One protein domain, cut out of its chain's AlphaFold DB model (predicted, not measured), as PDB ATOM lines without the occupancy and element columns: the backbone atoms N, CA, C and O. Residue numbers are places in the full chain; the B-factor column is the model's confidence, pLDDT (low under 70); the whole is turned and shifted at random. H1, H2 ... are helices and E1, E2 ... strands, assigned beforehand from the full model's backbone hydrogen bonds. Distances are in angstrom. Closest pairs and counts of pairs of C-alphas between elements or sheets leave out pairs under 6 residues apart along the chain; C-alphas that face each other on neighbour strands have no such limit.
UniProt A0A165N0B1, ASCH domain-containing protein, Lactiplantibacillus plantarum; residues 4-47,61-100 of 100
ATOM      1  N   GLN A   4      24.893 -62.808 102.005       96.75
ATOM      2  CA  GLN A   4      24.164 -63.432 100.904       96.75
ATOM      3  C   GLN A   4      24.216 -64.952 101.044       96.75
ATOM      4  O   GLN A   4      23.174 -65.604 101.050       96.75
ATOM      5  N   SER A   5      25.413 -65.511 101.235       97.38
ATOM      6  CA  SER A   5      25.603 -66.951 101.443       97.38
ATOM      7  C   SER A   5      24.811 -67.471 102.649       97.38
ATOM      8  O   SER A   5      24.206 -68.544 102.580       97.38
ATOM      9  N   PHE A   6      24.758 -66.696 103.736       98.31
ATOM     10  CA  PHE A   6      23.976 -67.034 104.926       98.31
ATOM     11  C   PHE A   6      22.471 -67.068 104.642       98.31
ATOM     12  O   PHE A   6      21.782 -68.017 105.029       98.31
ATOM     13  N   PHE A   7      21.950 -66.074 103.920       98.19
ATOM     14  CA  PHE A   7      20.538 -66.041 103.557       98.19
ATOM     15  C   PHE A   7      20.159 -67.153 102.565       98.19
ATOM     16  O   PHE A   7      19.098 -67.760 102.702       98.19
ATOM     17  N   GLU A   8      21.032 -67.504 101.616       97.12
ATOM     18  CA  GLU A   8      20.830 -68.657 100.720       97.12
ATOM     19  C   GLU A   8      20.729 -69.984 101.492       97.12
ATOM     20  O   GLU A   8      19.843 -70.813 101.231       97.12
ATOM     21  N   GLN A   9      21.591 -70.171 102.494       97.00
ATOM     22  CA  GLN A   9      21.500 -71.317 103.396       97.00
ATOM     23  C   GLN A   9      20.165 -71.311 104.154       97.00
ATOM     24  O   GLN A   9      19.469 -72.331 104.185       97.00
ATOM     25  N   ALA A  10      19.765 -70.159 104.699       96.81
ATOM     26  CA  ALA A  10      18.498 -70.015 105.407       96.81
ATOM     27  C   ALA A  10      17.288 -70.318 104.511       96.81
ATOM     28  O   ALA A  10      16.386 -71.033 104.947       96.81
ATOM     29  N   LYS A  11      17.281 -69.872 103.245       97.75
ATOM     30  CA  LYS A  11      16.220 -70.206 102.277       97.75
ATOM     31  C   LYS A  11      16.056 -71.714 102.114       97.75
ATOM     32  O   LYS A  11      14.930 -72.207 102.087       97.75
ATOM     33  N   THR A  12      17.163 -72.451 102.067       96.38
ATOM     34  CA  THR A  12      17.144 -73.916 101.957       96.38
ATOM     35  C   THR A  12      16.563 -74.557 103.218       96.38
ATOM     36  O   THR A  12      15.661 -75.390 103.128       96.38
ATOM     37  N   THR A  13      17.023 -74.137 104.399       95.69
ATOM     38  CA  THR A  13      16.553 -74.665 105.690       95.69
ATOM     39  C   THR A  13      15.075 -74.363 105.943       95.69
ATOM     40  O   THR A  13      14.329 -75.235 106.388       95.69
ATOM     41  N   LEU A  14      14.640 -73.146 105.622       94.88
ATOM     42  CA  LEU A  14      13.275 -72.658 105.824       94.88
ATOM     43  C   LEU A  14      12.325 -73.019 104.667       94.88
ATOM     44  O   LEU A  14      11.138 -72.709 104.742       94.88
ATOM     45  N   LYS A  15      12.822 -73.686 103.613       96.62
ATOM     46  CA  LYS A  15      12.065 -74.049 102.399       96.62
ATOM     47  C   LYS A  15      11.407 -72.837 101.718       96.62
ATOM     48  O   LYS A  15      10.269 -72.917 101.255       96.62
ATOM     49  N   LEU A  16      12.123 -71.716 101.664       96.12
ATOM     50  CA  LEU A  16      11.680 -70.496 100.983       96.12
ATOM     51  C   LEU A  16      11.851 -70.625  99.468       96.12
ATOM     52  O   LEU A  16      12.658 -71.417  98.974       96.12
ATOM     53  N   THR A  17      11.100 -69.829  98.708       95.56
ATOM     54  CA  THR A  17      11.266 -69.794  97.252       95.56
ATOM     55  C   THR A  17      12.594 -69.138  96.888       95.56
ATOM     56  O   THR A  17      13.053 -68.213  97.557       95.56
ATOM     57  N   GLN A  18      13.188 -69.553  95.767       90.38
ATOM     58  CA  GLN A  18      14.436 -68.954  95.284       90.38
ATOM     59  C   GLN A  18      14.308 -67.457  94.976       90.38
ATOM     60  O   GLN A  18      15.272 -66.714  95.122       90.38
ATOM     61  N   SER A  19      13.103 -67.015  94.609       94.75
ATOM     62  CA  SER A  19      12.767 -65.614  94.361       94.75
ATOM     63  C   SER A  19      12.552 -64.783  95.627       94.75
ATOM     64  O   SER A  19      12.319 -63.584  95.501       94.75
ATOM     65  N   THR A  20      12.579 -65.385  96.824       96.69
ATOM     66  CA  THR A  20      12.415 -64.640  98.079       96.69
ATOM     67  C   THR A  20      13.588 -63.668  98.232       96.69
ATOM     68  O   THR A  20      14.730 -64.130  98.327       96.69
ATOM     69  N   PRO A  21      13.342 -62.345  98.230       96.25
ATOM     70  CA  PRO A  21      14.410 -61.366  98.339       96.25
ATOM     71  C   PRO A  21      14.871 -61.230  99.793       96.25
ATOM     72  O   PRO A  21      14.070 -61.344 100.723       96.25
ATOM     73  N   LEU A  22      16.159 -60.938  99.967       96.50
ATOM     74  CA  LEU A  22      16.668 -60.341 101.196       96.50
ATOM     75  C   LEU A  22      16.348 -58.845 101.147       96.50
ATOM     76  O   LEU A  22      16.720 -58.182 100.180       96.50
ATOM     77  N   GLN A  23      15.656 -58.329 102.158       95.31
ATOM     78  CA  GLN A  23      15.297 -56.915 102.233       95.31
ATOM     79  C   GLN A  23      16.469 -56.090 102.763       95.31
ATOM     80  O   GLN A  23      16.859 -55.102 102.142       95.31
ATOM     81  N   SER A  24      17.041 -56.467 103.905       95.56
ATOM     82  CA  SER A  24      18.161 -55.744 104.510       95.56
ATOM     83  C   SER A  24      19.024 -56.633 105.402       95.56
ATOM     84  O   SER A  24      18.651 -57.747 105.773       95.56
ATOM     85  N   ALA A  25      20.205 -56.125 105.753       97.94
ATOM     86  CA  ALA A  25      21.060 -56.704 106.779       97.94
ATOM     87  C   ALA A  25      21.607 -55.598 107.680       97.94
ATOM     88  O   ALA A  25      22.202 -54.643 107.181       97.94
ATOM     89  N   TYR A  26      21.376 -55.703 108.989       97.50
ATOM     90  CA  TYR A  26      21.666 -54.613 109.919       97.50
ATOM     91  C   TYR A  26      21.962 -55.099 111.340       97.50
ATOM     92  O   TYR A  26      21.620 -56.213 111.737       97.50
ATOM     93  N   GLN A  27      22.611 -54.224 112.107       98.44
ATOM     94  CA  GLN A  27      22.847 -54.381 113.540       98.44
ATOM     95  C   GLN A  27      21.738 -53.687 114.331       98.44
ATOM     96  O   GLN A  27      21.240 -52.634 113.926       98.44
ATOM     97  N   PHE A  28      21.373 -54.240 115.486       97.81
ATOM     98  CA  PHE A  28      20.445 -53.574 116.396       97.81
ATOM     99  C   PHE A  28      21.175 -52.676 117.393       97.81
ATOM    100  O   PHE A  28      22.060 -53.135 118.106       97.81
ATOM    101  N   GLY A  29      20.688 -51.441 117.535       94.94
ATOM    102  CA  GLY A  29      20.958 -50.573 118.683       94.94
ATOM    103  C   GLY A  29      22.439 -50.367 119.019       94.94
ATOM    104  O   GLY A  29      23.316 -50.455 118.168       94.94
ATOM    105  N   SER A  30      22.706 -50.045 120.286       94.25
ATOM    106  CA  SER A  30      24.057 -49.783 120.802       94.25
ATOM    107  C   SER A  30      24.787 -51.024 121.324       94.25
ATOM    108  O   SER A  30      25.980 -50.941 121.601       94.25
ATOM    109  N   ASP A  31      24.091 -52.156 121.468       97.69
ATOM    110  CA  ASP A  31      24.650 -53.444 121.900       97.69
ATOM    111  C   ASP A  31      24.222 -54.549 120.910       97.69
ATOM    112  O   ASP A  31      23.282 -55.308 121.190       97.69
ATOM    113  N   PRO A  32      24.848 -54.596 119.714       98.19
ATOM    114  CA  PRO A  32      24.438 -55.487 118.632       98.19
ATOM    115  C   PRO A  32      24.471 -56.965 119.014       98.19
ATOM    116  O   PRO A  32      23.526 -57.686 118.708       98.19
ATOM    117  N   ASP A  33      25.509 -57.406 119.730       98.56
ATOM    118  CA  ASP A  33      25.699 -58.816 120.089       98.56
ATOM    119  C   ASP A  33      24.577 -59.304 121.006       98.56
ATOM    120  O   ASP A  33      23.932 -60.327 120.749       98.56
ATOM    121  N   LYS A  34      24.290 -58.539 122.066       98.50
ATOM    122  CA  LYS A  34      23.214 -58.871 122.999       98.50
ATOM    123  C   LYS A  34      21.859 -58.865 122.302       98.50
ATOM    124  O   LYS A  34      21.053 -59.771 122.523       98.50
ATOM    125  N   LEU A  35      21.584 -57.847 121.488       98.56
ATOM    126  CA  LEU A  35      20.291 -57.711 120.820       98.56
ATOM    127  C   LEU A  35      20.094 -58.800 119.759       98.56
ATOM    128  O   LEU A  35      19.018 -59.395 119.715       98.56
ATOM    129  N   ALA A  36      21.125 -59.140 118.985       98.62
ATOM    130  CA  ALA A  36      21.084 -60.252 118.039       98.62
ATOM    131  C   ALA A  36      20.841 -61.593 118.749       98.62
ATOM    132  O   ALA A  36      20.018 -62.389 118.294       98.62
ATOM    133  N   GLN A  37      21.467 -61.825 119.909       98.56
ATOM    134  CA  GLN A  37      21.239 -63.039 120.695       98.56
ATOM    135  C   GLN A  37      19.801 -63.134 121.236       98.56
ATOM    136  O   GLN A  37      19.217 -64.223 121.266       98.56
ATOM    137  N   LEU A  38      19.199 -62.013 121.649       98.62
ATOM    138  CA  LEU A  38      17.795 -61.987 122.077       98.62
ATOM    139  C   LEU A  38      16.843 -62.320 120.924       98.62
ATOM    140  O   LEU A  38      15.872 -63.043 121.143       98.62
ATOM    141  N   VAL A  39      17.138 -61.855 119.706       98.56
ATOM    142  CA  VAL A  39      16.356 -62.213 118.511       98.56
ATOM    143  C   VAL A  39      16.532 -63.689 118.168       98.56
ATOM    144  O   VAL A  39      15.545 -64.404 118.006       98.56
ATOM    145  N   LEU A  40      17.773 -64.181 118.133       98.25
ATOM    146  CA  LEU A  40      18.082 -65.582 117.827       98.25
ATOM    147  C   LEU A  40      17.394 -66.559 118.793       98.25
ATOM    148  O   LEU A  40      16.950 -67.629 118.385       98.25
ATOM    149  N   THR A  41      17.301 -66.198 120.074       98.31
ATOM    150  CA  THR A  41      16.632 -67.017 121.101       98.31
ATOM    151  C   THR A  41      15.113 -66.842 121.130       98.31
ATOM    152  O   THR A  41      14.450 -67.506 121.923       98.31
ATOM    153  N   GLY A  42      14.554 -65.966 120.290       97.75
ATOM    154  CA  GLY A  42      13.121 -65.668 120.247       97.75
ATOM    155  C   GLY A  42      12.613 -64.871 121.450       97.75
ATOM    156  O   GLY A  42      11.407 -64.788 121.651       97.75
ATOM    157  N   THR A  43      13.514 -64.299 122.255       98.25
ATOM    158  CA  THR A  43      13.146 -63.431 123.385       98.25
ATOM    159  C   THR A  43      12.748 -62.042 122.899       98.25
ATOM    160  O   THR A  43      11.832 -61.449 123.449       98.25
ATOM    161  N   LYS A  44      13.443 -61.532 121.875       98.31
ATOM    162  CA  LYS A  44      13.108 -60.285 121.186       98.31
ATOM    163  C   LYS A  44      12.448 -60.618 119.851       98.31
ATOM    164  O   LYS A  44      13.055 -61.241 118.985       98.31
ATOM    165  N   THR A  45      11.224 -60.161 119.690       98.31
ATOM    166  CA  THR A  45      10.310 -60.407 118.574       98.31
ATOM    167  C   THR A  45       9.717 -59.118 118.009       98.31
ATOM    168  O   THR A  45       9.262 -59.128 116.869       98.31
ATOM    169  N   ALA A  46       9.788 -57.995 118.737       97.69
ATOM    170  CA  ALA A  46       9.424 -56.676 118.224       97.69
ATOM    171  C   ALA A  46      10.627 -55.730 118.094       97.69
ATOM    172  O   ALA A  46      11.644 -55.840 118.788       97.69
ATOM    173  N   THR A  47      10.515 -54.765 117.182       97.12
ATOM    174  CA  THR A  47      11.434 -53.631 117.044       97.12
ATOM    175  C   THR A  47      10.666 -52.389 116.598       97.12
ATOM    176  O   THR A  47       9.547 -52.495 116.100       97.12
ATOM    177  N   PRO A  61       9.439 -50.730 106.319       94.31
ATOM    178  CA  PRO A  61       9.372 -52.168 106.527       94.31
ATOM    179  C   PRO A  61       8.062 -52.747 105.988       94.31
ATOM    180  O   PRO A  61       6.996 -52.132 106.084       94.31
ATOM    181  N   LYS A  62       8.133 -53.950 105.417       94.94
ATOM    182  CA  LYS A  62       6.982 -54.623 104.806       94.94
ATOM    183  C   LYS A  62       6.713 -55.951 105.487       94.94
ATOM    184  O   LYS A  62       7.633 -56.715 105.767       94.94
ATOM    185  N   VAL A  63       5.433 -56.261 105.668       97.88
ATOM    186  CA  VAL A  63       5.007 -57.609 106.049       97.88
ATOM    187  C   VAL A  63       5.496 -58.609 104.995       97.88
ATOM    188  O   VAL A  63       5.368 -58.381 103.793       97.88
ATOM    189  N   GLY A  64       6.077 -59.710 105.459       97.00
ATOM    190  CA  GLY A  64       6.698 -60.753 104.650       97.00
ATOM    191  C   GLY A  64       8.156 -60.488 104.268       97.00
ATOM    192  O   GLY A  64       8.773 -61.384 103.693       97.00
ATOM    193  N   ALA A  65       8.713 -59.312 104.581       96.88
ATOM    194  CA  ALA A  65      10.126 -59.030 104.349       96.88
ATOM    195  C   ALA A  65      11.011 -59.926 105.224       96.88
ATOM    196  O   ALA A  65      10.673 -60.197 106.380       96.88
ATOM    197  N   TYR A  66      12.128 -60.370 104.650       97.88
ATOM    198  CA  TYR A  66      13.167 -61.103 105.360       97.88
ATOM    199  C   TYR A  66      14.405 -60.238 105.513       97.88
ATOM    200  O   TYR A  66      14.875 -59.674 104.526       97.88
ATOM    201  N   ASP A  67      14.959 -60.215 106.718       97.94
ATOM    202  CA  ASP A  67      16.175 -59.478 107.047       97.94
ATOM    203  C   ASP A  67      17.201 -60.402 107.703       97.94
ATOM    204  O   ASP A  67      16.855 -61.439 108.278       97.94
ATOM    205  N   VAL A  68      18.472 -60.017 107.630       98.62
ATOM    206  CA  VAL A  68      19.568 -60.673 108.353       98.62
ATOM    207  C   VAL A  68      20.030 -59.771 109.490       98.62
ATOM    208  O   VAL A  68      20.398 -58.617 109.279       98.62
ATOM    209  N   ILE A  69      20.061 -60.318 110.698       98.62
ATOM    210  CA  ILE A  69      20.561 -59.610 111.873       98.62
ATOM    211  C   ILE A  69      22.054 -59.875 112.023       98.62
ATOM    212  O   ILE A  69      22.495 -61.027 111.944       98.62
ATOM    213  N   LEU A  70      22.813 -58.804 112.227       98.75
ATOM    214  CA  LEU A  70      24.266 -58.818 112.347       98.75
ATOM    215  C   LEU A  70      24.714 -58.611 113.799       98.75
ATOM    216  O   LEU A  70      24.078 -57.874 114.554       98.75
ATOM    217  N   ASP A  71      25.837 -59.231 114.153       98.44
ATOM    218  CA  ASP A  71      26.591 -58.928 115.372       98.44
ATOM    219  C   ASP A  71      27.430 -57.640 115.216       98.44
ATOM    220  O   ASP A  71      27.465 -57.017 114.145       98.44
ATOM    221  N   ALA A  72      28.144 -57.235 116.267       98.12
ATOM    222  CA  ALA A  72      28.978 -56.030 116.280       98.12
ATOM    223  C   ALA A  72      30.154 -56.089 115.282       98.12
ATOM    224  O   ALA A  72      30.731 -55.058 114.923       98.12
ATOM    225  N   HIS A  73      30.502 -57.283 114.800       97.69
ATOM    226  CA  HIS A  73      31.551 -57.539 113.816       97.69
ATOM    227  C   HIS A  73      31.007 -57.708 112.388       97.69
ATOM    228  O   HIS A  73      31.740 -58.154 111.496       97.69
ATOM    229  N   ASN A  74      29.745 -57.332 112.147       97.75
ATOM    230  CA  ASN A  74      29.049 -57.502 110.869       97.75
ATOM    231  C   ASN A  74      28.959 -58.965 110.401       97.75
ATOM    232  O   ASN A  74      28.876 -59.224 109.196       97.75
ATOM    233  N   GLN A  75      28.991 -59.931 111.321       98.44
ATOM    234  CA  GLN A  75      28.746 -61.331 110.994       98.44
ATOM    235  C   GLN A  75      27.254 -61.654 111.137       98.44
ATOM    236  O   GLN A  75      26.608 -61.187 112.076       98.44
ATOM    237  N   PRO A  76      26.679 -62.446 110.215       98.50
ATOM    238  CA  PRO A  76      25.270 -62.809 110.274       98.50
ATOM    239  C   PRO A  76      24.982 -63.767 111.435       98.50
ATOM    240  O   PRO A  76      25.658 -64.785 111.593       98.50
ATOM    241  N   VAL A  77      23.945 -63.455 112.216       98.31
ATOM    242  CA  VAL A  77      23.527 -64.214 113.407       98.31
ATOM    243  C   VAL A  77      22.231 -64.980 113.155       98.31
ATOM    244  O   VAL A  77      22.155 -66.180 113.417       98.31
ATOM    245  N   CYS A  78      21.198 -64.310 112.637       97.06
ATOM    246  CA  CYS A  78      19.901 -64.931 112.368       97.06
ATOM    247  C   CYS A  78      19.147 -64.249 111.222       97.06
ATOM    248  O   CYS A  78      19.468 -63.131 110.827       97.06
ATOM    249  N   VAL A  79      18.122 -64.935 110.710       98.19
ATOM    250  CA  VAL A  79      17.171 -64.397 109.728       98.19
ATOM    251  C   VAL A  79      15.834 -64.148 110.414       98.19
ATOM    252  O   VAL A  79      15.322 -65.039 111.095       98.19
ATOM    253  N   THR A  80      15.253 -62.971 110.207       98.12
ATOM    254  CA  THR A  80      13.911 -62.613 110.690       98.12
ATOM    255  C   THR A  80      12.927 -62.516 109.533       98.12
ATOM    256  O   THR A  80      13.324 -62.280 108.393       98.12
ATOM    257  N   ARG A  81      11.633 -62.682 109.825       98.06
ATOM    258  CA  ARG A  81      10.540 -62.356 108.906       98.06
ATOM    259  C   ARG A  81       9.564 -61.427 109.604       98.06
ATOM    260  O   ARG A  81       9.003 -61.812 110.625       98.06
ATOM    261  N   THR A  82       9.307 -60.269 109.019       98.12
ATOM    262  CA  THR A  82       8.316 -59.322 109.542       98.12
ATOM    263  C   THR A  82       6.912 -59.860 109.286       98.12
ATOM    264  O   THR A  82       6.527 -60.065 108.137       98.12
ATOM    265  N   ASP A  83       6.131 -60.117 110.325       97.69
ATOM    266  CA  ASP A  83       4.747 -60.598 110.218       97.69
ATOM    267  C   ASP A  83       3.708 -59.481 110.396       97.69
ATOM    268  O   ASP A  83       2.616 -59.573 109.832       97.69
ATOM    269  N   GLN A  84       4.067 -58.397 111.083       97.56
ATOM    270  CA  GLN A  84       3.230 -57.219 111.279       97.56
ATOM    271  C   GLN A  84       4.046 -55.923 111.178       97.56
ATOM    272  O   GLN A  84       5.190 -55.849 111.612       97.56
ATOM    273  N   VAL A  85       3.427 -54.877 110.621       97.44
ATOM    274  CA  VAL A  85       3.946 -53.501 110.621       97.44
ATOM    275  C   VAL A  85       2.815 -52.566 111.032       97.44
ATOM    276  O   VAL A  85       1.695 -52.689 110.536       97.44
ATOM    277  N   MET A  86       3.106 -51.632 111.931       96.38
ATOM    278  CA  MET A  86       2.180 -50.586 112.357       96.38
ATOM    279  C   MET A  86       2.935 -49.278 112.579       96.38
ATOM    280  O   MET A  86       4.107 -49.289 112.942       96.38
ATOM    281  N   ILE A  87       2.244 -48.159 112.378       96.75
ATOM    282  CA  ILE A  87       2.728 -46.824 112.733       96.75
ATOM    283  C   ILE A  87       1.869 -46.359 113.900       96.75
ATOM    284  O   ILE A  87       0.643 -46.337 113.789       96.75
ATOM    285  N   THR A  88       2.506 -46.016 115.013       96.31
ATOM    286  CA  THR A  88       1.816 -45.565 116.223       96.31
ATOM    287  C   THR A  88       2.589 -44.423 116.878       96.31
ATOM    288  O   THR A  88       3.824 -44.425 116.826       96.31
ATOM    289  N   PRO A  89       1.909 -43.439 117.493       97.62
ATOM    290  CA  PRO A  89       2.575 -42.433 118.308       97.62
ATOM    291  C   PRO A  89       3.375 -43.082 119.440       97.62
ATOM    292  O   PRO A  89       2.942 -44.063 120.039       97.62
ATOM    293  N   TYR A  90       4.527 -42.500 119.779       96.69
ATOM    294  CA  TYR A  90       5.406 -43.028 120.828       96.69
ATOM    295  C   TYR A  90       4.695 -43.193 122.183       96.69
ATOM    296  O   TYR A  90       4.926 -44.169 122.890       96.69
ATOM    297  N   LEU A  91       3.804 -42.259 122.531       97.44
ATOM    298  CA  LEU A  91       3.056 -42.287 123.793       97.44
ATOM    299  C   LEU A  91       1.926 -43.327 123.823       97.44
ATOM    300  O   LEU A  91       1.409 -43.606 124.900       97.44
ATOM    301  N   ASP A  92       1.588 -43.915 122.674       97.50
ATOM    302  CA  ASP A  92       0.531 -44.921 122.538       97.50
ATOM    303  C   ASP A  92       1.099 -46.352 122.456       97.50
ATOM    304  O   ASP A  92       0.355 -47.305 122.224       97.50
ATOM    305  N   ILE A  93       2.415 -46.527 122.632       96.38
ATOM    306  CA  ILE A  93       3.040 -47.853 122.721       96.38
ATOM    307  C   ILE A  93       2.538 -48.556 123.983       96.38
ATOM    308  O   ILE A  93       2.691 -48.056 125.100       96.38
ATOM    309  N   ASP A  94       1.954 -49.738 123.805       95.31
ATOM    310  CA  ASP A  94       1.406 -50.521 124.901       95.31
ATOM    311  C   ASP A  94       2.449 -51.457 125.540       95.31
ATOM    312  O   ASP A  94       3.558 -51.677 125.042       95.31
ATOM    313  N   ALA A  95       2.080 -52.032 126.687       97.19
ATOM    314  CA  ALA A  95       2.931 -52.988 127.393       97.19
ATOM    315  C   ALA A  95       3.161 -54.280 126.590       97.19
ATOM    316  O   ALA A  95       4.159 -54.962 126.819       97.19
ATOM    317  N   THR A  96       2.263 -54.611 125.655       96.38
ATOM    318  CA  THR A  96       2.402 -55.770 124.772       96.38
ATOM    319  C   THR A  96       3.614 -55.590 123.868       96.38
ATOM    320  O   THR A  96       4.524 -56.410 123.915       96.38
ATOM    321  N   HIS A  97       3.682 -54.491 123.109       95.94
ATOM    322  CA  HIS A  97       4.821 -54.203 122.236       95.94
ATOM    323  C   HIS A  97       6.127 -54.055 123.026       95.94
ATOM    324  O   HIS A  97       7.168 -54.492 122.555       95.94
ATOM    325  N   ALA A  98       6.082 -53.478 124.232       94.81
ATOM    326  CA  ALA A  98       7.270 -53.318 125.074       94.81
ATOM    327  C   ALA A  98       7.822 -54.643 125.640       94.81
ATOM    328  O   ALA A  98       9.000 -54.709 125.992       94.81
ATOM    329  N   TYR A  99       6.976 -55.668 125.777       95.81
ATOM    330  CA  TYR A  99       7.384 -56.999 126.232       95.81
ATOM    331  C   TYR A  99       7.986 -57.848 125.103       95.81
ATOM    332  O   TYR A  99       8.850 -58.682 125.377       95.81
ATOM    333  N   LEU A 100       7.501 -57.654 123.871       93.00
ATOM    334  CA  LEU A 100       7.909 -58.394 122.675       93.00
ATOM    335  C   LEU A 100       9.329 -58.053 122.225       93.00
ATOM    336  O   LEU A 100       9.955 -58.989 121.690       93.00
TER     337      LEU A 100
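AT A GLANCE: This is residues 4 to 47 and 61 to 100 of the 100 residues of the protein "ASCH domain-containing protein" of Lactiplantibacillus plantarum (UniProt A0A165N0B1). A small sheet of three strands, E1, E2 and E3, makes the middle of a three-layer body, with H1 over one face and H2 over the opposite face. After E3 a long link, residues 82 to 94, leaves this body; residues 87 to 95, of which 95 belongs to H3, stick out, and the short helix H3 lies away from the sheet, one residue before the chain's last residue, Leu 100. The printed part has 84 residues, with three named helices and three named strands in the order H1 E1 H2 E2 E3 H3; the sheet's order is E1 E2 E3, mixed, and the class is mixed, helices and strands. The whole is compact, with a radius of gyration of the C-alphas of 13.7 A and spans of 40 by 27 by 18 A.

HOW THE PARTS SIT: H1, residues 4 to 14, is on the sheet of E1, residues 22 to 27, E2, residues 66 to 70, and E3, residues 76 to 81. Its height over the sheet is 8.9 A, and its closest C-alphas to E3 are those of Phe 6 and Pro 76, 6.9 A apart. H1 lies over E2 and runs slantwise to the strands, at 56 degrees to E2 on the local plane. E1 and E2 are parallel neighbours at 25 degrees, with N 23 and O 66 at 2.8 A and N 68 and O 24 at 2.9 A, within hydrogen-bond range. H2, residues 32 to 40, is on the opposite face from H1, at a height over the sheet of 8.4 A. It lies over E2, slantwise at 36 degrees on the local plane, and its closest C-alphas to E3 are those of Leu 40 and Cys 78, 5.8 A apart. E2 and E3 form an antiparallel hairpin at 153 degrees, with N 77 and O 69 at 2.8 A, within hydrogen-bond range. The sheet is only just strongly twisted, its C-alphas lying up to 4.0 A off its best plane. H3, residues 95 to 99, is not on the sheet and is apart from H1 and H2. In H1, H2 and H3 every O i to N i+4 pair is within hydrogen-bond range.

IN THESE COORDINATES: H1 begins at C-alpha 4, (24.164, -63.432, 100.904), and is 15.1 A long. E1 is 15.0 A long, H2 12.0 A, E2 13.3 A and E3 14.8 A. H3 ends at C-alpha 99, (7.384, -56.999, 126.232).

THE WHOLE: The C-alphas farthest apart are those of Thr 12 and Leu 91, 40.9 A. Residues 48 to 60 are not printed, and C-alphas 47 and 61 are 10.8 A apart across this cut. The link from E3 to H3, 13 residues, is long. The mean pLDDT of the printed part is 97.1, and no printed residue is under 70.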